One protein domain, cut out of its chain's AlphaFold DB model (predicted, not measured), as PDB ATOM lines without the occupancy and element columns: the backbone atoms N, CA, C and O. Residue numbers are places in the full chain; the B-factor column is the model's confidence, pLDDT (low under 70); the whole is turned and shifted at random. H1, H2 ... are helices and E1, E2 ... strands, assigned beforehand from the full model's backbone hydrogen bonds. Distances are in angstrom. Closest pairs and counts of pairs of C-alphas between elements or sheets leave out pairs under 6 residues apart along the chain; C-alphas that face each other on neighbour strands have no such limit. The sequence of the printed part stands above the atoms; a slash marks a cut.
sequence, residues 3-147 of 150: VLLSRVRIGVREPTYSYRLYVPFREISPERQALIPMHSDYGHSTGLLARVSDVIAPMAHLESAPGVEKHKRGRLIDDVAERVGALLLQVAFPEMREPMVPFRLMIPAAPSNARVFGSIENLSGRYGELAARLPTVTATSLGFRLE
ATOM      1  N   VAL A   3     -35.725  10.902  -6.856       97.75
ATOM      2  CA  VAL A   3     -35.684   9.491  -6.459       97.75
ATOM      3  C   VAL A   3     -35.187   9.340  -5.030       97.75
ATOM      4  O   VAL A   3     -34.390  10.147  -4.559       97.75
ATOM      5  N   LEU A   4     -35.658   8.298  -4.351       97.81
ATOM      6  CA  LEU A   4     -35.199   7.878  -3.032       97.81
ATOM      7  C   LEU A   4     -34.369   6.603  -3.179       97.81
ATOM      8  O   LEU A   4     -34.859   5.601  -3.698       97.81
ATOM      9  N   LEU A   5     -33.141   6.629  -2.676       98.00
ATOM     10  CA  LEU A   5     -32.268   5.467  -2.568       98.00
ATOM     11  C   LEU A   5     -32.149   5.085  -1.099       98.00
ATOM     12  O   LEU A   5     -31.964   5.946  -0.238       98.00
ATOM     13  N   SER A   6     -32.249   3.796  -0.797       97.44
ATOM     14  CA  SER A   6     -32.139   3.309   0.573       97.44
ATOM     15  C   SER A   6     -31.262   2.072   0.684       97.44
ATOM     16  O   SER A   6     -31.229   1.224  -0.211       97.44
ATOM     17  N   ARG A   7     -30.580   1.989   1.825       96.75
ATOM     18  CA  ARG A   7     -29.832   0.837   2.317       96.75
ATOM     19  C   ARG A   7     -30.367   0.511   3.703       96.75
ATOM     20  O   ARG A   7     -30.233   1.318   4.625       96.75
ATOM     21  N   VAL A   8     -30.958  -0.668   3.854       96.00
ATOM     22  CA  VAL A   8     -31.532  -1.123   5.125       96.00
ATOM     23  C   VAL A   8     -30.967  -2.489   5.477       96.00
ATOM     24  O   VAL A   8     -31.063  -3.428   4.689       96.00
ATOM     25  N   ARG A   9     -30.380  -2.614   6.667       95.06
ATOM     26  CA  ARG A   9     -29.944  -3.890   7.228       95.06
ATOM     27  C   ARG A   9     -31.165  -4.749   7.538       95.06
ATOM     28  O   ARG A   9     -32.065  -4.317   8.249       95.06
ATOM     29  N   ILE A  10     -31.162  -5.971   7.019       94.06
ATOM     30  CA  ILE A  10     -32.224  -6.969   7.217       94.06
ATOM     31  C   ILE A  10     -31.734  -8.188   8.011       94.06
ATOM     32  O   ILE A  10     -32.539  -8.915   8.583       94.06
ATOM     33  N   GLY A  11     -30.417  -8.416   8.067       87.50
ATOM     34  CA  GLY A  11     -29.820  -9.505   8.837       87.50
ATOM     35  C   GLY A  11     -29.510  -9.126  10.279       87.50
ATOM     36  O   GLY A  11     -28.903  -8.086  10.544       87.50
ATOM     37  N   VAL A  12     -29.858 -10.020  11.204       80.94
ATOM     38  CA  VAL A  12     -29.551  -9.868  12.635       80.94
ATOM     39  C   VAL A  12     -28.073 -10.168  12.903       80.94
ATOM     40  O   VAL A  12     -27.358  -9.324  13.438       80.94
ATOM     41  N   ARG A  13     -27.586 -11.342  12.474       86.56
ATOM     42  CA  ARG A  13     -26.216 -11.809  12.749       86.56
ATOM     43  C   ARG A  13     -25.215 -11.338  11.695       86.56
ATOM     44  O   ARG A  13     -24.297 -10.591  12.010       86.56
ATOM     45  N   GLU A  14     -25.418 -11.743  10.447       90.56
ATOM     46  CA  GLU A  14     -24.589 -11.309   9.321       90.56
ATOM     47  C   GLU A  14     -25.040  -9.928   8.824       90.56
ATOM     48  O   GLU A  14     -26.251  -9.663   8.784       90.56
ATOM     49  N   PRO A  15     -24.107  -9.048   8.424       93.06
ATOM     50  CA  PRO A  15     -24.425  -7.718   7.920       93.06
ATOM     51  C   PRO A  15     -24.996  -7.814   6.496       93.06
ATOM     52  O   PRO A  15     -24.319  -7.551   5.504       93.06
ATOM     53  N   THR A  16     -26.257  -8.242   6.393       96.75
ATOM     54  CA  THR A  16     -26.998  -8.349   5.131       96.75
ATOM     55  C   THR A  16     -27.980  -7.196   4.972       96.75
ATOM     56  O   THR A  16     -28.666  -6.805   5.921       96.75
ATOM     57  N   TYR A  17     -28.045  -6.657   3.756       97.50
ATOM     58  CA  TYR A  17     -28.752  -5.424   3.427       97.50
ATOM     59  C   TYR A  17     -29.714  -5.621   2.259       97.50
ATOM     60  O   TYR A  17     -29.420  -6.362   1.322       97.50
ATOM     61  N   SER A  18     -30.841  -4.910   2.308       96.75
ATOM     62  CA  SER A  18     -31.697  -4.644   1.156       96.75
ATOM     63  C   SER A  18     -31.395  -3.242   0.635       96.75
ATOM     64  O   SER A  18     -31.403  -2.273   1.402       96.75
ATOM     65  N   TYR A  19     -31.135  -3.150  -0.666       97.81
ATOM     66  CA  TYR A  19     -30.975  -1.889  -1.377       97.81
ATOM     67  C   TYR A  19     -32.215  -1.641  -2.218       97.81
ATOM     68  O   TYR A  19     -32.692  -2.551  -2.898       97.81
ATOM     69  N   ARG A  20     -32.767  -0.429  -2.164       97.31
ATOM     70  CA  ARG A  20     -33.986  -0.090  -2.908       97.31
ATOM     71  C   ARG A  20     -33.891   1.294  -3.521       97.31
ATOM     72  O   ARG A  20     -33.388   2.222  -2.892       97.31
ATOM     73  N   LEU A  21     -34.435   1.409  -4.725       97.56
ATOM     74  CA  LEU A  21     -34.648   2.658  -5.440       97.56
ATOM     75  C   LEU A  21     -36.154   2.851  -5.631       97.56
ATOM     76  O   LEU A  21     -36.842   1.954  -6.123       97.56
ATOM     77  N   TYR A  22     -36.644   4.028  -5.263       97.69
ATOM     78  CA  TYR A  22     -38.047   4.402  -5.370       97.69
ATOM     79  C   TYR A  22     -38.215   5.773  -6.015       97.69
ATOM     80  O   TYR A  22     -37.338   6.634  -5.933       97.69
ATOM     81  N   VAL A  23     -39.387   5.996  -6.602       97.69
ATOM     82  CA  VAL A  23     -39.812   7.294  -7.132       97.69
ATOM     83  C   VAL A  23     -40.975   7.809  -6.282       97.69
ATOM     84  O   VAL A  23     -41.989   7.120  -6.188       97.69
ATOM     85  N   PRO A  24     -40.893   9.000  -5.667       97.06
ATOM     86  CA  PRO A  24     -42.042   9.605  -5.000       97.06
ATOM     87  C   PRO A  24     -43.216   9.828  -5.959       97.06
ATOM     88  O   PRO A  24     -43.024  10.327  -7.064       97.06
ATOM     89  N   PHE A  25     -44.442   9.529  -5.523       95.81
ATOM     90  CA  PHE A  25     -45.651   9.638  -6.357       95.81
ATOM     91  C   PHE A  25     -45.843  11.033  -6.955       95.81
ATOM     92  O   PHE A  25     -46.232  11.159  -8.109       95.81
ATOM     93  N   ARG A  26     -45.478  12.083  -6.210       95.56
ATOM     94  CA  ARG A  26     -45.519  13.479  -6.681       95.56
ATOM     95  C   ARG A  26     -44.679  13.760  -7.936       95.56
ATOM     96  O   ARG A  26     -44.868  14.792  -8.564       95.56
ATOM     97  N   GLU A  27     -43.734  12.883  -8.274       97.25
ATOM     98  CA  GLU A  27     -42.875  12.996  -9.462       97.25
ATOM     99  C   GLU A  27     -43.490  12.319 -10.698       97.25
ATOM    100  O   GLU A  27     -42.896  12.334 -11.776       97.25
ATOM    101  N   ILE A  28     -44.653  11.684 -10.535       96.38
ATOM    102  CA  ILE A  28     -45.333  10.869 -11.538       96.38
ATOM    103  C   ILE A  28     -46.682  11.509 -11.873       96.38
ATOM    104  O   ILE A  28     -47.336  12.073 -10.997       96.38
ATOM    105  N   SER A  29     -47.124  11.408 -13.129       96.94
ATOM    106  CA  SER A  29     -48.415  11.965 -13.538       96.94
ATOM    107  C   SER A  29     -49.600  11.240 -12.869       96.94
ATOM    108  O   SER A  29     -49.506  10.030 -12.623       96.94
ATOM    109  N   PRO A  30     -50.718  11.932 -12.578       96.44
ATOM    110  CA  PRO A  30     -51.893  11.326 -11.944       96.44
ATOM    111  C   PRO A  30     -52.431  10.097 -12.686       96.44
ATOM    112  O   PRO A  30     -52.820   9.115 -12.060       96.44
ATOM    113  N   GLU A  31     -52.389  10.116 -14.019       97.06
ATOM    114  CA  GLU A  31     -52.865   9.026 -14.874       97.06
ATOM    115  C   GLU A  31     -52.057   7.751 -14.633       97.06
ATOM    116  O   GLU A  31     -52.614   6.663 -14.521       97.06
ATOM    117  N   ARG A  32     -50.733   7.884 -14.495       96.94
ATOM    118  CA  ARG A  32     -49.873   6.758 -14.137       96.94
ATOM    119  C   ARG A  32     -50.093   6.334 -12.691       96.94
ATOM    120  O   ARG A  32     -50.190   5.137 -12.450       96.94
ATOM    121  N   GLN A  33     -50.186   7.273 -11.744       96.56
ATOM    122  CA  GLN A  33     -50.416   6.956 -10.326       96.56
ATOM    123  C   GLN A  33     -51.656   6.070 -10.137       96.56
ATOM    124  O   GLN A  33     -51.592   5.094  -9.393       96.56
ATOM    125  N   ALA A  34     -52.742   6.359 -10.862       96.12
ATOM    126  CA  ALA A  34     -53.987   5.589 -10.823       96.12
ATOM    127  C   ALA A  34     -53.834   4.120 -11.267       96.12
ATOM    128  O   ALA A  34     -54.676   3.287 -10.938       96.12
ATOM    129  N   LEU A  35     -52.765   3.791 -11.999       96.31
ATOM    130  CA  LEU A  35     -52.508   2.458 -12.541       96.31
ATOM    131  C   LEU A  35     -51.413   1.685 -11.792       96.31
ATOM    132  O   LEU A  35     -51.139   0.541 -12.152       96.31
ATOM    133  N   ILE A  36     -50.773   2.278 -10.775       94.19
ATOM    134  CA  ILE A  36     -49.738   1.604  -9.977       94.19
ATOM    135  C   ILE A  36     -50.411   0.831  -8.831       94.19
ATOM    136  O   ILE A  36     -50.869   1.444  -7.860       94.19
ATOM    137  N   PRO A  37     -50.445  -0.515  -8.884       83.12
ATOM    138  CA  PRO A  37     -51.220  -1.308  -7.932       83.12
ATOM    139  C   PRO A  37     -50.604  -1.319  -6.529       83.12
ATOM    140  O   PRO A  37     -51.325  -1.404  -5.542       83.12
ATOM    141  N   MET A  38     -49.274  -1.238  -6.431       85.25
ATOM    142  CA  MET A  38     -48.548  -1.350  -5.168       85.25
ATOM    143  C   MET A  38     -47.820  -0.052  -4.859       85.25
ATOM    144  O   MET A  38     -46.787   0.248  -5.452       85.25
ATOM    145  N   HIS A  39     -48.338   0.682  -3.882       86.81
ATOM    146  CA  HIS A  39     -47.741   1.918  -3.407       86.81
ATOM    147  C   HIS A  39     -47.882   2.049  -1.894       86.81
ATOM    148  O   HIS A  39     -48.909   1.729  -1.304       86.81
ATOM    149  N   SER A  40     -46.802   2.474  -1.255       90.88
ATOM    150  CA  SER A  40     -46.705   2.695   0.186       90.88
ATOM    151  C   SER A  40     -45.526   3.632   0.437       90.88
ATOM    152  O   SER A  40     -44.788   3.959  -0.491       90.88
ATOM    153  N   ASP A  41     -45.324   4.062   1.675       90.44
ATOM    154  CA  ASP A  41     -44.097   4.757   2.060       90.44
ATOM    155  C   ASP A  41     -42.926   3.790   2.304       90.44
ATOM    156  O   ASP A  41     -41.802   4.241   2.515       90.44
ATOM    157  N   TYR A  42     -43.183   2.475   2.297       86.44
ATOM    158  CA  TYR A  42     -42.215   1.411   2.584       86.44
ATOM    159  C   TYR A  42     -41.442   1.626   3.899       86.44
ATOM    160  O   TYR A  42     -40.274   1.257   4.013       86.44
ATOM    161  N   GLY A  43     -42.083   2.243   4.899       87.50
ATOM    162  CA  GLY A  43     -41.448   2.575   6.176       87.50
ATOM    163  C   GLY A  43     -40.426   3.709   6.078       87.50
ATOM    164  O   GLY A  43     -39.579   3.865   6.960       87.50
ATOM    165  N   HIS A  44     -40.459   4.499   5.002       89.56
ATOM    166  CA  HIS A  44     -39.572   5.638   4.819       89.56
ATOM    167  C   HIS A  44     -40.169   6.968   5.287       89.56
ATOM    168  O   HIS A  44     -39.414   7.937   5.321       89.56
ATOM    169  N   SER A  45     -41.453   7.050   5.653       89.12
ATOM    170  CA  SER A  45     -42.097   8.286   6.136       89.12
ATOM    171  C   SER A  45     -41.931   9.479   5.181       89.12
ATOM    172  O   SER A  45     -41.746  10.615   5.608       89.12
ATOM    173  N   THR A  46     -41.952   9.221   3.869       87.06
ATOM    174  CA  THR A  46     -41.716  10.228   2.808       87.06
ATOM    175  C   THR A  46     -42.907  10.392   1.858       87.06
ATOM    176  O   THR A  46     -42.791  11.033   0.815       87.06
ATOM    177  N   GLY A  47     -44.065   9.843   2.238       92.69
ATOM    178  CA  GLY A  47     -45.250   9.751   1.389       92.69
ATOM    179  C   GLY A  47     -45.223   8.520   0.483       92.69
ATOM    180  O   GLY A  47     -44.394   7.632   0.658       92.69
ATOM    181  N   LEU A  48     -46.155   8.457  -0.470       96.19
ATOM    182  CA  LEU A  48     -46.287   7.314  -1.373       96.19
ATOM    183  C   LEU A  48     -45.115   7.228  -2.354       96.19
ATOM    184  O   LEU A  48     -44.718   8.216  -2.978       96.19
ATOM    185  N   LEU A  49     -44.597   6.015  -2.510       96.88
ATOM    186  CA  LEU A  49     -43.465   5.679  -3.357       96.88
ATOM    187  C   LEU A  49     -43.871   4.620  -4.385       96.88
ATOM    188  O   LEU A  49     -44.566   3.655  -4.065       96.88
ATOM    189  N   ALA A  50     -43.396   4.791  -5.614       97.00
ATOM    190  CA  ALA A  50     -43.520   3.844  -6.713       97.00
ATOM    191  C   ALA A  50     -42.210   3.083  -6.918       97.00
ATOM    192  O   ALA A  50     -41.113   3.617  -6.697       97.00
ATOM    193  N   ARG A  51     -42.317   1.845  -7.403       96.50
ATOM    194  CA  ARG A  51     -41.160   1.105  -7.908       96.50
ATOM    195  C   ARG A  51     -40.745   1.658  -9.264       96.50
ATOM    196  O   ARG A  51     -41.559   2.152 -10.039       96.50
ATOM    197  N   VAL A  52     -39.458   1.535  -9.568       96.94
ATOM    198  CA  VAL A  52     -38.907   1.986 -10.853       96.94
ATOM    199  C   VAL A  52     -39.520   1.223 -12.022       96.94
ATOM    200  O   VAL A  52     -39.758   1.833 -13.059       96.94
ATOM    201  N   SER A  53     -39.840  -0.065 -11.863       97.50
ATOM    202  CA  SER A  53     -40.493  -0.842 -12.922       97.50
ATOM    203  C   SER A  53     -41.852  -0.260 -13.316       97.50
ATOM    204  O   SER A  53     -42.098  -0.044 -14.502       97.50
ATOM    205  N   ASP A  54     -42.675   0.129 -12.344       97.38
ATOM    206  CA  ASP A  54     -43.964   0.793 -12.589       97.38
ATOM    207  C   ASP A  54     -43.809   2.174 -13.256       97.38
ATOM    208  O   ASP A  54     -44.654   2.619 -14.041       97.38
ATOM    209  N   VAL A  55     -42.706   2.869 -12.972       97.81
ATOM    210  CA  VAL A  55     -42.388   4.173 -13.568       97.81
ATOM    211  C   VAL A  55     -41.968   4.013 -15.026       97.81
ATOM    212  O   VAL A  55     -42.507   4.695 -15.895       97.81
ATOM    213  N   ILE A  56     -41.026   3.118 -15.324       98.12
ATOM    214  CA  ILE A  56     -40.495   2.980 -16.687       98.12
ATOM    215  C   ILE A  56     -41.456   2.238 -17.620       98.12
ATOM    216  O   ILE A  56     -41.364   2.402 -18.838       98.12
ATOM    217  N   ALA A  57     -42.383   1.446 -17.073       98.19
ATOM    218  CA  ALA A  57     -43.372   0.705 -17.843       98.19
ATOM    219  C   ALA A  57     -44.149   1.617 -18.816       98.19
ATOM    220  O   ALA A  57     -44.612   2.692 -18.424       98.19
ATOM    221  N   PRO A  58     -44.365   1.221 -20.078       97.69
ATOM    222  CA  PRO A  58     -45.267   1.954 -20.966       97.69
ATOM    223  C   PRO A  58     -46.695   1.971 -20.394       97.69
ATOM    224  O   PRO A  58     -47.104   0.994 -19.767       97.69
ATOM    225  N   MET A  59     -47.482   3.029 -20.641       97.69
ATOM    226  CA  MET A  59     -48.878   3.110 -20.155       97.69
ATOM    227  C   MET A  59     -49.702   1.891 -20.587       97.69
ATOM    228  O   MET A  59     -50.325   1.250 -19.749       97.69
ATOM    229  N   ALA A  60     -49.550   1.462 -21.843       96.25
ATOM    230  CA  ALA A  60     -50.200   0.264 -22.375       96.25
ATOM    231  C   ALA A  60     -49.895  -1.023 -21.578       96.25
ATOM    232  O   ALA A  60     -50.705  -1.949 -21.548       96.25
ATOM    233  N   HIS A  61     -48.728  -1.118 -20.926       97.00
ATOM    234  CA  HIS A  61     -48.437  -2.233 -20.025       97.00
ATOM    235  C   HIS A  61     -49.216  -2.105 -18.712       97.00
ATOM    236  O   HIS A  61     -49.828  -3.079 -18.263       97.00
ATOM    237  N   LEU A  62     -49.226  -0.913 -18.113       95.94
ATOM    238  CA  LEU A  62     -49.951  -0.659 -16.870       95.94
ATOM    239  C   LEU A  62     -51.456  -0.913 -17.041       95.94
ATOM    240  O   LEU A  62     -52.037  -1.648 -16.247       95.94
ATOM    241  N   GLU A  63     -52.035  -0.437 -18.143       96.50
ATOM    242  CA  GLU A  63     -53.453  -0.587 -18.507       96.50
ATOM    243  C   GLU A  63     -53.854  -2.029 -18.849       96.50
ATOM    244  O   GLU A  63     -55.027  -2.389 -18.762       96.50
ATOM    245  N   SER A  64     -52.900  -2.874 -19.253       95.06
ATOM    246  CA  SER A  64     -53.224  -4.228 -19.713       95.06
ATOM    247  C   SER A  64     -53.849  -5.096 -18.612       95.06
ATOM    248  O   SER A  64     -53.483  -5.013 -17.437       95.06
ATOM    249  N   ALA A  65     -54.782  -5.974 -18.979       94.19
ATOM    250  CA  ALA A  65     -55.380  -6.907 -18.029       94.19
ATOM    251  C   ALA A  65     -54.328  -7.890 -17.461       94.19
ATOM    252  O   ALA A  65     -53.370  -8.243 -18.161       94.19
ATOM    253  N   PRO A  66     -54.480  -8.360 -16.208       93.44
ATOM    254  CA  PRO A  66     -53.641  -9.421 -15.660       93.44
ATOM    255  C   PRO A  66     -53.656 -10.670 -16.550       93.44
ATOM    256  O   PRO A  66     -54.706 -11.106 -17.014       93.44
ATOM    257  N   GLY A  67     -52.485 -11.262 -16.783       95.31
ATOM    258  CA  GLY A  67     -52.353 -12.452 -17.619       95.31
ATOM    259  C   GLY A  67     -50.899 -12.836 -17.873       95.31
ATOM    260  O   GLY A  67     -49.976 -12.096 -17.527       95.31
ATOM    261  N   VAL A  68     -50.693 -13.997 -18.501       95.88
ATOM    262  CA  VAL A  68     -49.357 -14.565 -18.764       95.88
ATOM    263  C   VAL A  68     -48.485 -13.612 -19.585       95.88
ATOM    264  O   VAL A  68     -47.323 -13.395 -19.249       95.88
ATOM    265  N   GLU A  69     -49.041 -12.992 -20.623       94.06
ATOM    266  CA  GLU A  69     -48.292 -12.060 -21.473       94.06
ATOM    267  C   GLU A  69     -47.947 -10.756 -20.748       94.06
ATOM    268  O   GLU A  69     -46.824 -10.258 -20.880       94.06
ATOM    269  N   LYS A  70     -48.858 -10.240 -19.908       95.31
ATOM    270  CA  LYS A  70     -48.550  -9.107 -19.022       95.31
ATOM    271  C   LYS A  70     -47.410  -9.475 -18.077       95.31
ATOM    272  O   LYS A  70     -46.455  -8.717 -17.973       95.31
ATOM    273  N   HIS A  71     -47.453 -10.656 -17.463       95.62
ATOM    274  CA  HIS A  71     -46.401 -11.118 -16.559       95.62
ATOM    275  C   HIS A  71     -45.036 -11.249 -17.256       95.62
ATOM    276  O   HIS A  71     -44.040 -10.743 -16.746       95.62
ATOM    277  N   LYS A  72     -44.977 -11.864 -18.447       96.69
ATOM    278  CA  LYS A  72     -43.730 -11.987 -19.223       96.69
ATOM    279  C   LYS A  72     -43.115 -10.624 -19.541       96.69
ATOM    280  O   LYS A  72     -41.917 -10.449 -19.347       96.69
ATOM    281  N   ARG A  73     -43.928  -9.661 -19.994       96.06
ATOM    282  CA  ARG A  73     -43.472  -8.282 -20.243       96.06
ATOM    283  C   ARG A  73     -43.039  -7.583 -18.957       96.06
ATOM    284  O   ARG A  73     -42.033  -6.888 -18.974       96.06
ATOM    285  N   GLY A  74     -43.769  -7.803 -17.864       97.00
ATOM    286  CA  GLY A  74     -43.437  -7.278 -16.541       97.00
ATOM    287  C   GLY A  74     -42.037  -7.693 -16.099       97.00
ATOM    288  O   GLY A  74     -41.258  -6.834 -15.716       97.00
ATOM    289  N   ARG A  75     -41.663  -8.967 -16.284       97.62
ATOM    290  CA  ARG A  75     -40.306  -9.438 -15.955       97.62
ATOM    291  C   ARG A  75     -39.207  -8.705 -16.725       97.62
ATOM    292  O   ARG A  75     -38.222  -8.304 -16.128       97.62
ATOM    293  N   LEU A  76     -39.401  -8.460 -18.022       97.75
ATOM    294  CA  LEU A  76     -38.424  -7.699 -18.812       97.75
ATOM    295  C   LEU A  76     -38.298  -6.246 -18.326       97.75
ATOM    296  O   LEU A  76     -37.211  -5.673 -18.338       97.75
ATOM    297  N   ILE A  77     -39.413  -5.644 -17.901       98.25
ATOM    298  CA  ILE A  77     -39.426  -4.303 -17.309       98.25
ATOM    299  C   ILE A  77     -38.695  -4.308 -15.961       98.25
ATOM    300  O   ILE A  77     -37.896  -3.406 -15.709       98.25
ATOM    301  N   ASP A  78     -38.937  -5.314 -15.121       97.62
ATOM    302  CA  ASP A  78     -38.262  -5.482 -13.835       97.62
ATOM    303  C   ASP A  78     -36.744  -5.642 -14.019       97.62
ATOM    304  O   ASP A  78     -35.991  -4.923 -13.369       97.62
ATOM    305  N   ASP A  79     -36.284  -6.460 -14.971       97.19
ATOM    306  CA  ASP A  79     -34.852  -6.647 -15.258       97.19
ATOM    307  C   ASP A  79     -34.157  -5.319 -15.622       97.19
ATOM    308  O   ASP A  79     -33.065  -4.999 -15.138       97.19
ATOM    309  N   VAL A  80     -34.805  -4.501 -16.463       98.06
ATOM    310  CA  VAL A  80     -34.300  -3.166 -16.823       98.06
ATOM    311  C   VAL A  80     -34.307  -2.239 -15.607       98.06
ATOM    312  O   VAL A  80     -33.334  -1.515 -15.381       98.06
ATOM    313  N   ALA A  81     -35.371  -2.265 -14.806       98.00
ATOM    314  CA  ALA A  81     -35.491  -1.451 -13.603       98.00
ATOM    315  C   ALA A  81     -34.437  -1.813 -12.545       98.00
ATOM    316  O   ALA A  81     -33.873  -0.913 -11.925       98.00
ATOM    317  N   GLU A  82     -34.124  -3.096 -12.361       97.81
ATOM    318  CA  GLU A  82     -33.082  -3.565 -11.445       97.81
ATOM    319  C   GLU A  82     -31.688  -3.154 -11.913       97.81
ATOM    320  O   GLU A  82     -30.849  -2.768 -11.100       97.81
ATOM    321  N   ARG A  83     -31.425  -3.164 -13.219       97.50
ATOM    322  CA  ARG A  83     -30.132  -2.717 -13.746       97.50
ATOM    323  C   ARG A  83     -29.962  -1.200 -13.657       97.50
ATOM    324  O   ARG A  83     -28.913  -0.726 -13.228       97.50
ATOM    325  N   VAL A  84     -31.007  -0.432 -13.972       97.75
ATOM    326  CA  VAL A  84     -31.036   1.021 -13.720       97.75
ATOM    327  C   VAL A  84     -30.867   1.304 -12.226       97.75
ATOM    328  O   VAL A  84     -30.072   2.161 -11.844       97.75
ATOM    329  N   GLY A  85     -31.562   0.550 -11.374       97.94
ATOM    330  CA  GLY A  85     -31.459   0.653  -9.925       97.94
ATOM    331  C   GLY A  85     -30.040   0.435  -9.421       97.94
ATOM    332  O   GLY A  85     -29.547   1.257  -8.653       97.94
ATOM    333  N   ALA A  86     -29.367  -0.613  -9.895       97.94
ATOM    334  CA  ALA A  86     -27.986  -0.911  -9.537       97.94
ATOM    335  C   ALA A  86     -27.034   0.235  -9.897       97.94
ATOM    336  O   ALA A  86     -26.240   0.645  -9.054       97.94
ATOM    337  N   LEU A  87     -27.166   0.814 -11.097       97.38
ATOM    338  CA  LEU A  87     -26.339   1.946 -11.531       97.38
ATOM    339  C   LEU A  87     -26.466   3.159 -10.601       97.38
ATOM    340  O   LEU A  87     -25.463   3.794 -10.286       97.38
ATOM    341  N   LEU A  88     -27.682   3.494 -10.156       97.81
ATOM    342  CA  LEU A  88     -27.888   4.643  -9.265       97.81
ATOM    343  C   LEU A  88     -27.490   4.326  -7.819       97.81
ATOM    344  O   LEU A  88     -26.894   5.163  -7.139       97.81
ATOM    345  N   LEU A  89     -27.790   3.113  -7.351       98.12
ATOM    346  CA  LEU A  89     -27.434   2.655  -6.009       98.12
ATOM    347  C   LEU A  89     -25.921   2.558  -5.825       98.12
ATOM    348  O   LEU A  89     -25.449   2.930  -4.763       98.12
ATOM    349  N   GLN A  90     -25.164   2.157  -6.848       97.12
ATOM    350  CA  GLN A  90     -23.696   2.144  -6.835       97.12
ATOM    351  C   GLN A  90     -23.085   3.533  -6.614       97.12
ATOM    352  O   GLN A  90     -22.048   3.660  -5.969       97.12
ATOM    353  N   VAL A  91     -23.727   4.585  -7.127       96.69
ATOM    354  CA  VAL A  91     -23.273   5.965  -6.909       96.69
ATOM    355  C   VAL A  91     -23.571   6.425  -5.477       96.69
ATOM    356  O   VAL A  91     -22.748   7.108  -4.876       96.69
ATOM    357  N   ALA A  92     -24.725   6.048  -4.918       96.69
ATOM    358  CA  ALA A  92     -25.111   6.400  -3.546       96.69
ATOM    359  C   ALA A  92     -24.411   5.553  -2.467       96.69
ATOM    360  O   ALA A  92     -24.120   6.041  -1.377       96.69
ATOM    361  N   PHE A  93     -24.174   4.278  -2.766       96.94
ATOM    362  CA  PHE A  93     -23.694   3.240  -1.860       96.94
ATOM    363  C   PHE A  93     -22.617   2.401  -2.578       96.94
ATOM    364  O   PHE A  93     -22.920   1.325  -3.103       96.94
ATOM    365  N   PRO A  94     -21.356   2.877  -2.634       95.50
ATOM    366  CA  PRO A  94     -20.284   2.262  -3.432       95.50
ATOM    367  C   PRO A  94     -19.914   0.815  -3.058       95.50
ATOM    368  O   PRO A  94     -19.178   0.138  -3.783       95.50
ATOM    369  N   GLU A  95     -20.372   0.334  -1.904       95.75
ATOM    370  CA  GLU A  95     -20.229  -1.054  -1.475       95.75
ATOM    371  C   GLU A  95     -21.200  -2.021  -2.173       95.75
ATOM    372  O   GLU A  95     -20.914  -3.215  -2.255       95.75
ATOM    373  N   MET A  96     -22.328  -1.533  -2.695       96.12
ATOM    374  CA  MET A  96     -23.216  -2.315  -3.551       96.12
ATOM    375  C   MET A  96     -22.575  -2.363  -4.937       96.12
ATOM    376  O   MET A  96     -22.571  -1.357  -5.621       96.12
ATOM    377  N   ARG A  97     -21.987  -3.495  -5.343       95.06
ATOM    378  CA  ARG A  97     -21.265  -3.635  -6.633       95.06
ATOM    379  C   ARG A  97     -21.937  -4.578  -7.626       95.06
ATOM    380  O   ARG A  97     -21.390  -4.851  -8.691       95.06
ATOM    381  N   GLU A  98     -23.108  -5.090  -7.269       96.50
ATOM    382  CA  GLU A  98     -23.847  -6.025  -8.108       96.50
ATOM    383  C   GLU A  98     -24.408  -5.311  -9.348       96.50
ATOM    384  O   GLU A  98     -24.874  -4.174  -9.239       96.50
ATOM    385  N   PRO A  99     -24.402  -5.954 -10.529       94.31
ATOM    386  CA  PRO A  99     -24.883  -5.350 -11.777       94.31
ATOM    387  C   PRO A  99     -26.412  -5.187 -11.831       94.31
ATOM    388  O   PRO A  99     -26.930  -4.498 -12.708       94.31
ATOM    389  N   MET A 100     -27.130  -5.833 -10.913       95.62
ATOM    390  CA  MET A 100     -28.578  -5.758 -10.719       95.62
ATOM    391  C   MET A 100     -28.851  -5.581  -9.226       95.62
ATOM    392  O   MET A 100     -28.021  -5.978  -8.410       95.62
ATOM    393  N   VAL A 101     -29.984  -4.979  -8.847       96.25
ATOM    394  CA  VAL A 101     -30.335  -4.826  -7.427       96.25
ATOM    395  C   VAL A 101     -30.600  -6.202  -6.810       96.25
ATOM    396  O   VAL A 101     -31.618  -6.816  -7.120       96.25
ATOM    397  N   PRO A 102     -29.740  -6.704  -5.907       93.88
ATOM    398  CA  PRO A 102     -29.953  -8.003  -5.309       93.88
ATOM    399  C   PRO A 102     -31.086  -7.919  -4.289       93.88
ATOM    400  O   PRO A 102     -31.253  -6.918  -3.586       93.88
ATOM    401  N   PHE A 103     -31.814  -9.022  -4.121       91.50
ATOM    402  CA  PHE A 103     -32.800  -9.142  -3.046       91.50
ATOM    403  C   PHE A 103     -32.173  -8.880  -1.663       91.50
ATOM    404  O   PHE A 103     -32.755  -8.183  -0.825       91.50
ATOM    405  N   ARG A 104     -30.968  -9.424  -1.447       94.06
ATOM    406  CA  ARG A 104     -30.130  -9.215  -0.264       94.06
ATOM    407  C   ARG A 104     -28.653  -9.252  -0.647       94.06
ATOM    408  O   ARG A 104     -28.271 -10.073  -1.475       94.06
ATOM    409  N   LEU A 105     -27.832  -8.432  -0.001       95.69
ATOM    410  CA  LEU A 105     -26.381  -8.406  -0.201       95.69
ATOM    411  C   LEU A 105     -25.652  -8.395   1.143       95.69
ATOM    412  O   LEU A 105     -26.008  -7.620   2.029       95.69
ATOM    413  N   MET A 106     -24.643  -9.250   1.299       96.12
ATOM    414  CA  MET A 106     -23.789  -9.270   2.488       96.12
ATOM    415  C   MET A 106     -22.654  -8.257   2.332       96.12
ATOM    416  O   MET A 106     -21.890  -8.337   1.376       96.12
ATOM    417  N   ILE A 107     -22.523  -7.337   3.288       95.75
ATOM    418  CA  ILE A 107     -21.495  -6.292   3.296       95.75
ATOM    419  C   ILE A 107     -20.687  -6.387   4.597       95.75
ATOM    420  O   ILE A 107     -21.152  -5.906   5.632       95.75
ATOM    421  N   PRO A 108     -19.463  -6.949   4.574       92.19
ATOM    422  CA  PRO A 108     -18.646  -7.127   5.779       92.19
ATOM    423  C   PRO A 108     -18.338  -5.833   6.541       92.19
ATOM    424  O   PRO A 108     -18.253  -5.855   7.764       92.19
ATOM    425  N   ALA A 109     -18.230  -4.701   5.836       92.44
ATOM    426  CA  ALA A 109     -17.996  -3.386   6.442       92.44
ATOM    427  C   ALA A 109     -19.150  -2.905   7.347       92.44
ATOM    428  O   ALA A 109     -18.980  -1.937   8.081       92.44
ATOM    429  N   ALA A 110     -20.311  -3.568   7.289       93.56
ATOM    430  CA  ALA A 110     -21.477  -3.323   8.133       93.56
ATOM    431  C   ALA A 110     -21.886  -1.835   8.252       93.56
ATOM    432  O   ALA A 110     -22.065  -1.334   9.366       93.56
ATOM    433  N   PRO A 111     -22.068  -1.110   7.131       95.69
ATOM    434  CA  PRO A 111     -22.415   0.303   7.186       95.69
ATOM    435  C   PRO A 111     -23.809   0.528   7.807       95.69
ATOM    436  O   PRO A 111     -24.667  -0.358   7.819       95.69
ATOM    437  N   SER A 112     -24.065   1.726   8.336       94.75
ATOM    438  CA  SER A 112     -25.356   2.074   8.952       94.75
ATOM    439  C   SER A 112     -26.513   2.051   7.945       94.75
ATOM    440  O   SER A 112     -26.311   2.069   6.732       94.75
ATOM    441  N   ASN A 113     -27.760   2.042   8.416       95.12
ATOM    442  CA  ASN A 113     -28.891   2.284   7.516       95.12
ATOM    443  C   ASN A 113     -28.804   3.703   6.946       95.12
ATOM    444  O   ASN A 113     -28.445   4.636   7.662       95.12
ATOM    445  N   ALA A 114     -29.152   3.867   5.675       95.88
ATOM    446  CA  ALA A 114     -29.101   5.159   5.007       95.88
ATOM    447  C   ALA A 114     -30.276   5.331   4.045       95.88
ATOM    448  O   ALA A 114     -30.777   4.370   3.455       95.88
ATOM    449  N   ARG A 115     -30.713   6.581   3.903       95.31
ATOM    450  CA  ARG A 115     -31.726   7.026   2.948       95.31
ATOM    451  C   ARG A 115     -31.239   8.339   2.364       95.31
ATOM    452  O   ARG A 115     -30.990   9.265   3.126       95.31
ATOM    453  N   VAL A 116     -31.105   8.404   1.050       96.31
ATOM    454  CA  VAL A 116     -30.644   9.604   0.349       96.31
ATOM    455  C   VAL A 116     -31.552   9.891  -0.831       96.31
ATOM    456  O   VAL A 116     -32.146   8.981  -1.412       96.31
ATOM    457  N   PHE A 117     -31.668  11.164  -1.178       97.19
ATOM    458  CA  PHE A 117     -32.404  11.583  -2.358       97.19
ATOM    459  C   PHE A 117     -31.448  11.939  -3.491       97.19
ATOM    460  O   PHE A 117     -30.292  12.300  -3.281       97.19
ATOM    461  N   GLY A 118     -31.951  11.838  -4.711       97.31
ATOM    462  CA  GLY A 118     -31.261  12.313  -5.896       97.31
ATOM    463  C   GLY A 118     -32.248  12.773  -6.953       97.31
ATOM    464  O   GLY A 118     -33.446  12.503  -6.871       97.31
ATOM    465  N   SER A 119     -31.737  13.445  -7.973       97.62
ATOM    466  CA  SER A 119     -32.482  13.819  -9.170       97.62
ATOM    467  C   SER A 119     -31.985  13.020 -10.369       97.62
ATOM    468  O   SER A 119     -30.777  12.872 -10.524       97.62
ATOM    469  N   ILE A 120     -32.895  12.569 -11.229       97.12
ATOM    470  CA  ILE A 120     -32.624  11.970 -12.547       97.12
ATOM    471  C   ILE A 120     -33.509  12.614 -13.621       97.12
ATOM    472  O   ILE A 120     -34.476  13.323 -13.313       97.12
ATOM    473  N   GLU A 121     -33.225  12.338 -14.890       96.94
ATOM    474  CA  GLU A 121     -34.155  12.598 -15.989       96.94
ATOM    475  C   GLU A 121     -35.478  11.841 -15.808       96.94
ATOM    476  O   GLU A 121     -35.541  10.812 -15.141       96.94
ATOM    477  N   ASN A 122     -36.566  12.348 -16.394       96.94
ATOM    478  CA  ASN A 122     -37.858  11.676 -16.291       96.94
ATOM    479  C   ASN A 122     -37.848  10.346 -17.065       96.94
ATOM    480  O   ASN A 122     -37.761  10.350 -18.290       96.94
ATOM    481  N   LEU A 123     -37.983   9.223 -16.353       96.81
ATOM    482  CA  LEU A 123     -37.989   7.876 -16.932       96.81
ATOM    483  C   LEU A 123     -39.392   7.325 -17.223       96.81
ATOM    484  O   LEU A 123     -39.517   6.184 -17.669       96.81
ATOM    485  N   SER A 124     -40.449   8.102 -16.972       98.00
ATOM    486  CA  SER A 124     -41.835   7.645 -17.103       98.00
ATOM    487  C   SER A 124     -42.110   7.085 -18.501       98.00
ATOM    488  O   SER A 124     -41.992   7.800 -19.492       98.00
ATOM    489  N   GLY A 125     -42.481   5.806 -18.592       98.00
ATOM    490  CA  GLY A 125     -42.793   5.145 -19.863       98.00
ATOM    491  C   GLY A 125     -41.602   4.863 -20.783       98.00
ATOM    492  O   GLY A 125     -41.817   4.434 -21.915       98.00
ATOM    493  N   ARG A 126     -40.359   5.073 -20.328       97.38
ATOM    494  CA  ARG A 126     -39.149   4.956 -21.161       97.38
ATOM    495  C   ARG A 126     -38.543   3.553 -21.237       97.38
ATOM    496  O   ARG A 126     -37.409   3.414 -21.685       97.38
ATOM    497  N   TYR A 127     -39.272   2.503 -20.850       98.12
ATOM    498  CA  TYR A 127     -38.781   1.119 -20.905       98.12
ATOM    499  C   TYR A 127     -38.122   0.762 -22.247       98.12
ATOM    500  O   TYR A 127     -37.007   0.259 -22.246       98.12
ATOM    501  N   GLY A 128     -38.774   1.041 -23.384       97.00
ATOM    502  CA  GLY A 128     -38.245   0.657 -24.702       97.00
ATOM    503  C   GLY A 128     -36.905   1.323 -25.031       97.00
ATOM    504  O   GLY A 128     -35.987   0.663 -25.512       97.00
ATOM    505  N   GLU A 129     -36.769   2.612 -24.710       96.25
ATOM    506  CA  GLU A 129     -35.525   3.366 -24.897       96.25
ATOM    507  C   GLU A 129     -34.414   2.850 -23.968       96.25
ATOM    508  O   GLU A 129     -33.287   2.612 -24.406       96.25
ATOM    509  N   LEU A 130     -34.742   2.629 -22.690       96.88
ATOM    510  CA  LEU A 130     -33.805   2.120 -21.688       96.88
ATOM    511  C   LEU A 130     -33.330   0.706 -22.025       96.88
ATOM    512  O   LEU A 130     -32.135   0.432 -21.944       96.88
ATOM    513  N   ALA A 131     -34.239  -0.176 -22.446       96.81
ATOM    514  CA  ALA A 131     -33.919  -1.540 -22.845       96.81
ATOM    515  C   ALA A 131     -32.957  -1.564 -24.041       96.81
ATOM    516  O   ALA A 131     -31.980  -2.310 -24.028       96.81
ATOM    517  N   ALA A 132     -33.185  -0.709 -25.044       96.19
ATOM    518  CA  ALA A 132     -32.329  -0.618 -26.226       96.19
ATOM    519  C   ALA A 132     -30.923  -0.079 -25.911       96.19
ATOM    520  O   ALA A 132     -29.944  -0.482 -26.537       96.19
ATOM    521  N   ARG A 133     -30.809   0.829 -24.936       94.75
ATOM    522  CA  ARG A 133     -29.544   1.495 -24.578       94.75
ATOM    523  C   ARG A 133     -28.825   0.849 -23.395       94.75
ATOM    524  O   ARG A 133     -27.716   1.261 -23.077       94.75
ATOM    525  N   LEU A 134     -29.413  -0.160 -22.755       90.75
ATOM    526  CA  LEU A 134     -28.941  -0.741 -21.494       90.75
ATOM    527  C   LEU A 134     -27.431  -1.062 -21.433       90.75
ATOM    528  O   LEU A 134     -26.842  -0.824 -20.380       90.75
ATOM    529  N   PRO A 135     -26.768  -1.541 -22.510       90.56
ATOM    530  CA  PRO A 135     -25.322  -1.782 -22.492       90.56
ATOM    531  C   PRO A 135     -24.459  -0.524 -22.302       90.56
ATOM    532  O   PRO A 135     -23.316  -0.643 -21.874       90.56
ATOM    533  N   THR A 136     -24.977   0.661 -22.631       92.50
ATOM    534  CA  THR A 136     -24.247   1.942 -22.592       92.50
ATOM    535  C   THR A 136     -24.819   2.936 -21.580       92.50
ATOM    536  O   THR A 136     -24.252   4.014 -21.389       92.50
ATOM    537  N   VAL A 137     -25.927   2.595 -20.912       94.50
ATOM    538  CA  VAL A 137     -26.528   3.435 -19.871       94.50
ATOM    539  C   VAL A 137     -25.604   3.500 -18.656       94.50
ATOM    540  O   VAL A 137     -25.153   2.495 -18.117       94.50
ATOM    541  N   THR A 138     -25.366   4.722 -18.198       95.62
ATOM    542  CA  THR A 138     -24.651   5.064 -16.964       95.62
ATOM    543  C   THR A 138     -25.516   5.982 -16.105       95.62
ATOM    544  O   THR A 138     -26.422   6.644 -16.621       95.62
ATOM    545  N   ALA A 139     -25.209   6.100 -14.812       95.25
ATOM    546  CA  ALA A 139     -25.901   7.042 -13.927       95.25
ATOM    547  C   ALA A 139     -25.851   8.488 -14.469       95.25
ATOM    548  O   ALA A 139     -26.875   9.169 -14.517       95.25
ATOM    549  N   THR A 140     -24.696   8.923 -14.984       95.06
ATOM    550  CA  THR A 140     -24.527  10.248 -15.602       95.06
ATOM    551  C   THR A 140     -25.401  10.427 -16.841       95.06
ATOM    552  O   THR A 140     -26.019  11.475 -16.996       95.06
ATOM    553  N   SER A 141     -25.511   9.408 -17.702       95.56
ATOM    554  CA  SER A 141     -26.382   9.477 -18.889       95.56
ATOM    555  C   SER A 141     -27.878   9.514 -18.564       95.56
ATOM    556  O   SER A 141     -28.667   9.882 -19.424       95.56
ATOM    557  N   LEU A 142     -28.263   9.143 -17.338       96.25
ATOM    558  CA  LEU A 142     -29.623   9.301 -16.809       96.25
ATOM    559  C   LEU A 142     -29.807  10.650 -16.092       96.25
ATOM    560  O   LEU A 142     -30.821  10.868 -15.427       96.25
ATOM    561  N   GLY A 143     -28.809  11.536 -16.162       96.12
ATOM    562  CA  GLY A 143     -28.798  12.820 -15.470       96.12
ATOM    563  C   GLY A 143     -28.739  12.698 -13.947       96.12
ATOM    564  O   GLY A 143     -29.174  13.624 -13.262       96.12
ATOM    565  N   PHE A 144     -28.248  11.574 -13.405       97.50
ATOM    566  CA  PHE A 144     -28.264  11.348 -11.963       97.50
ATOM    567  C   PHE A 144     -27.348  12.303 -11.209       97.50
ATOM    568  O   PHE A 144     -26.168  12.450 -11.532       97.50
ATOM    569  N   ARG A 145     -27.899  12.912 -10.161       96.56
ATOM    570  CA  ARG A 145     -27.164  13.704  -9.177       96.56
ATOM    571  C   ARG A 145     -27.732  13.413  -7.801       96.56
ATOM    572  O   ARG A 145     -28.947  13.487  -7.619       96.56
ATOM    573  N   LEU A 146     -26.864  13.097  -6.847       95.38
ATOM    574  CA  LEU A 146     -27.261  13.033  -5.446       95.38
ATOM    575  C   LEU A 146     -27.622  14.436  -4.968       95.38
ATOM    576  O   LEU A 146     -26.936  15.410  -5.284       95.38
ATOM    577  N   GLU A 147     -28.710  14.534  -4.217       92.38
ATOM    578  CA  GLU A 147     -28.957  15.724  -3.421       92.38
ATOM    579  C   GLU A 147     -27.916  15.704  -2.298       92.38
ATOM    580  O   GLU A 147     -27.835  14.730  -1.552       92.38
TER     581      GLU A 147
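AT A GLANCE: This is residues 3 to 147 of the 150 residues of an uncharacterized protein of Sphingobium chungbukense (UniProt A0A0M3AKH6). A small, twisted antiparallel sheet has one long helix, H4, lying across one face with residues 78 to 92, while the earlier part of H4 runs on past the sheet. H5 packs on H4 on the side away from the sheet, and the short helix H2 packs on H4 beside the E3 edge, with H1 and H3 farther out. The printed part has 145 residues, in the order E1, E2, H1, E3, H2, H3, H4, E4, H5; the sheet order is E3, E2, E1, E4. The class is mixed, helices and strands, with under half of the residues, 71, in named elements. The whole is compact, with a radius of gyration of the C-alphas of 15.2 A and spans of 43 by 33 by 32 A.

IN THESE COORDINATES: The sheet holds E3, residues 49 to 51, E2, residues 16 to 24 and 25.5 A long, E1, residues 3 to 9 and 20.0 A long, and E4, residues 114 to 119 and 17.0 A long. E1 begins at C-alpha 3, (-35.684, 9.491, -6.459). H4, residues 68 to 92, is 35.5 A long and runs from C-alpha 68 at (-49.357, -14.565, -18.764) to C-alpha 92 at (-25.111, 6.400, -3.546). The shorter helices are H1, residues 30 to 33, H2, residues 52 to 56, H3, residues 59 to 63, and H5, residues 127 to 133, which ends at C-alpha 133, (-29.544, 1.495, -24.578).

HOW THE PARTS SIT: The sheet is only just strongly twisted, its C-alphas lying up to 4.5 A off the best plane. E1 and E2 form a hairpin, with N 4 and O 22 within hydrogen-bond range at 2.8 A. E4 is antiparallel to E1, with N 5 and O 116 at 2.8 A. E3 is antiparallel to E2, with N 50 and O 23 at 2.8 A. H4 and the sheet make two layers, a helix on one face of a sheet, at a height over the sheet of 6.9 A. H4 runs across the strands, at 81 degrees to E1 on the local plane; its closest C-alphas to E2 are Gly 85 and Leu 21, 5.9 A. H2 touches H4, closest at the C-alphas of Ser 53 and Ala 81, 5.1 A, and only grazes the sheet. H5 touches H4 at a steep tilt of 58 degrees, the same way, closest at the C-alphas of Val 80 and Ala 131, 6.2 A. H3 only just touches H4, with 3 pairs of C-alphas within 8 A, the closest His 61 and Lys 70, 6.9 A. H1 is close to H3 but not clearly touching, at 7.1 A between the C-alphas of Arg 32 and Met 59. Each O i to N i+4 pair is within hydrogen-bond range in H2, H3 and H5, and 20 of 21 are in H4; H1 is too short for such a pair.

THE WHOLE: The two farthest C-alphas, Ala 65 and Ala 109, are 44.8 A apart. The links H1 to E3 and H4 to E4 are long. The printed part has no cut, and no printed residue has a pLDDT under 70.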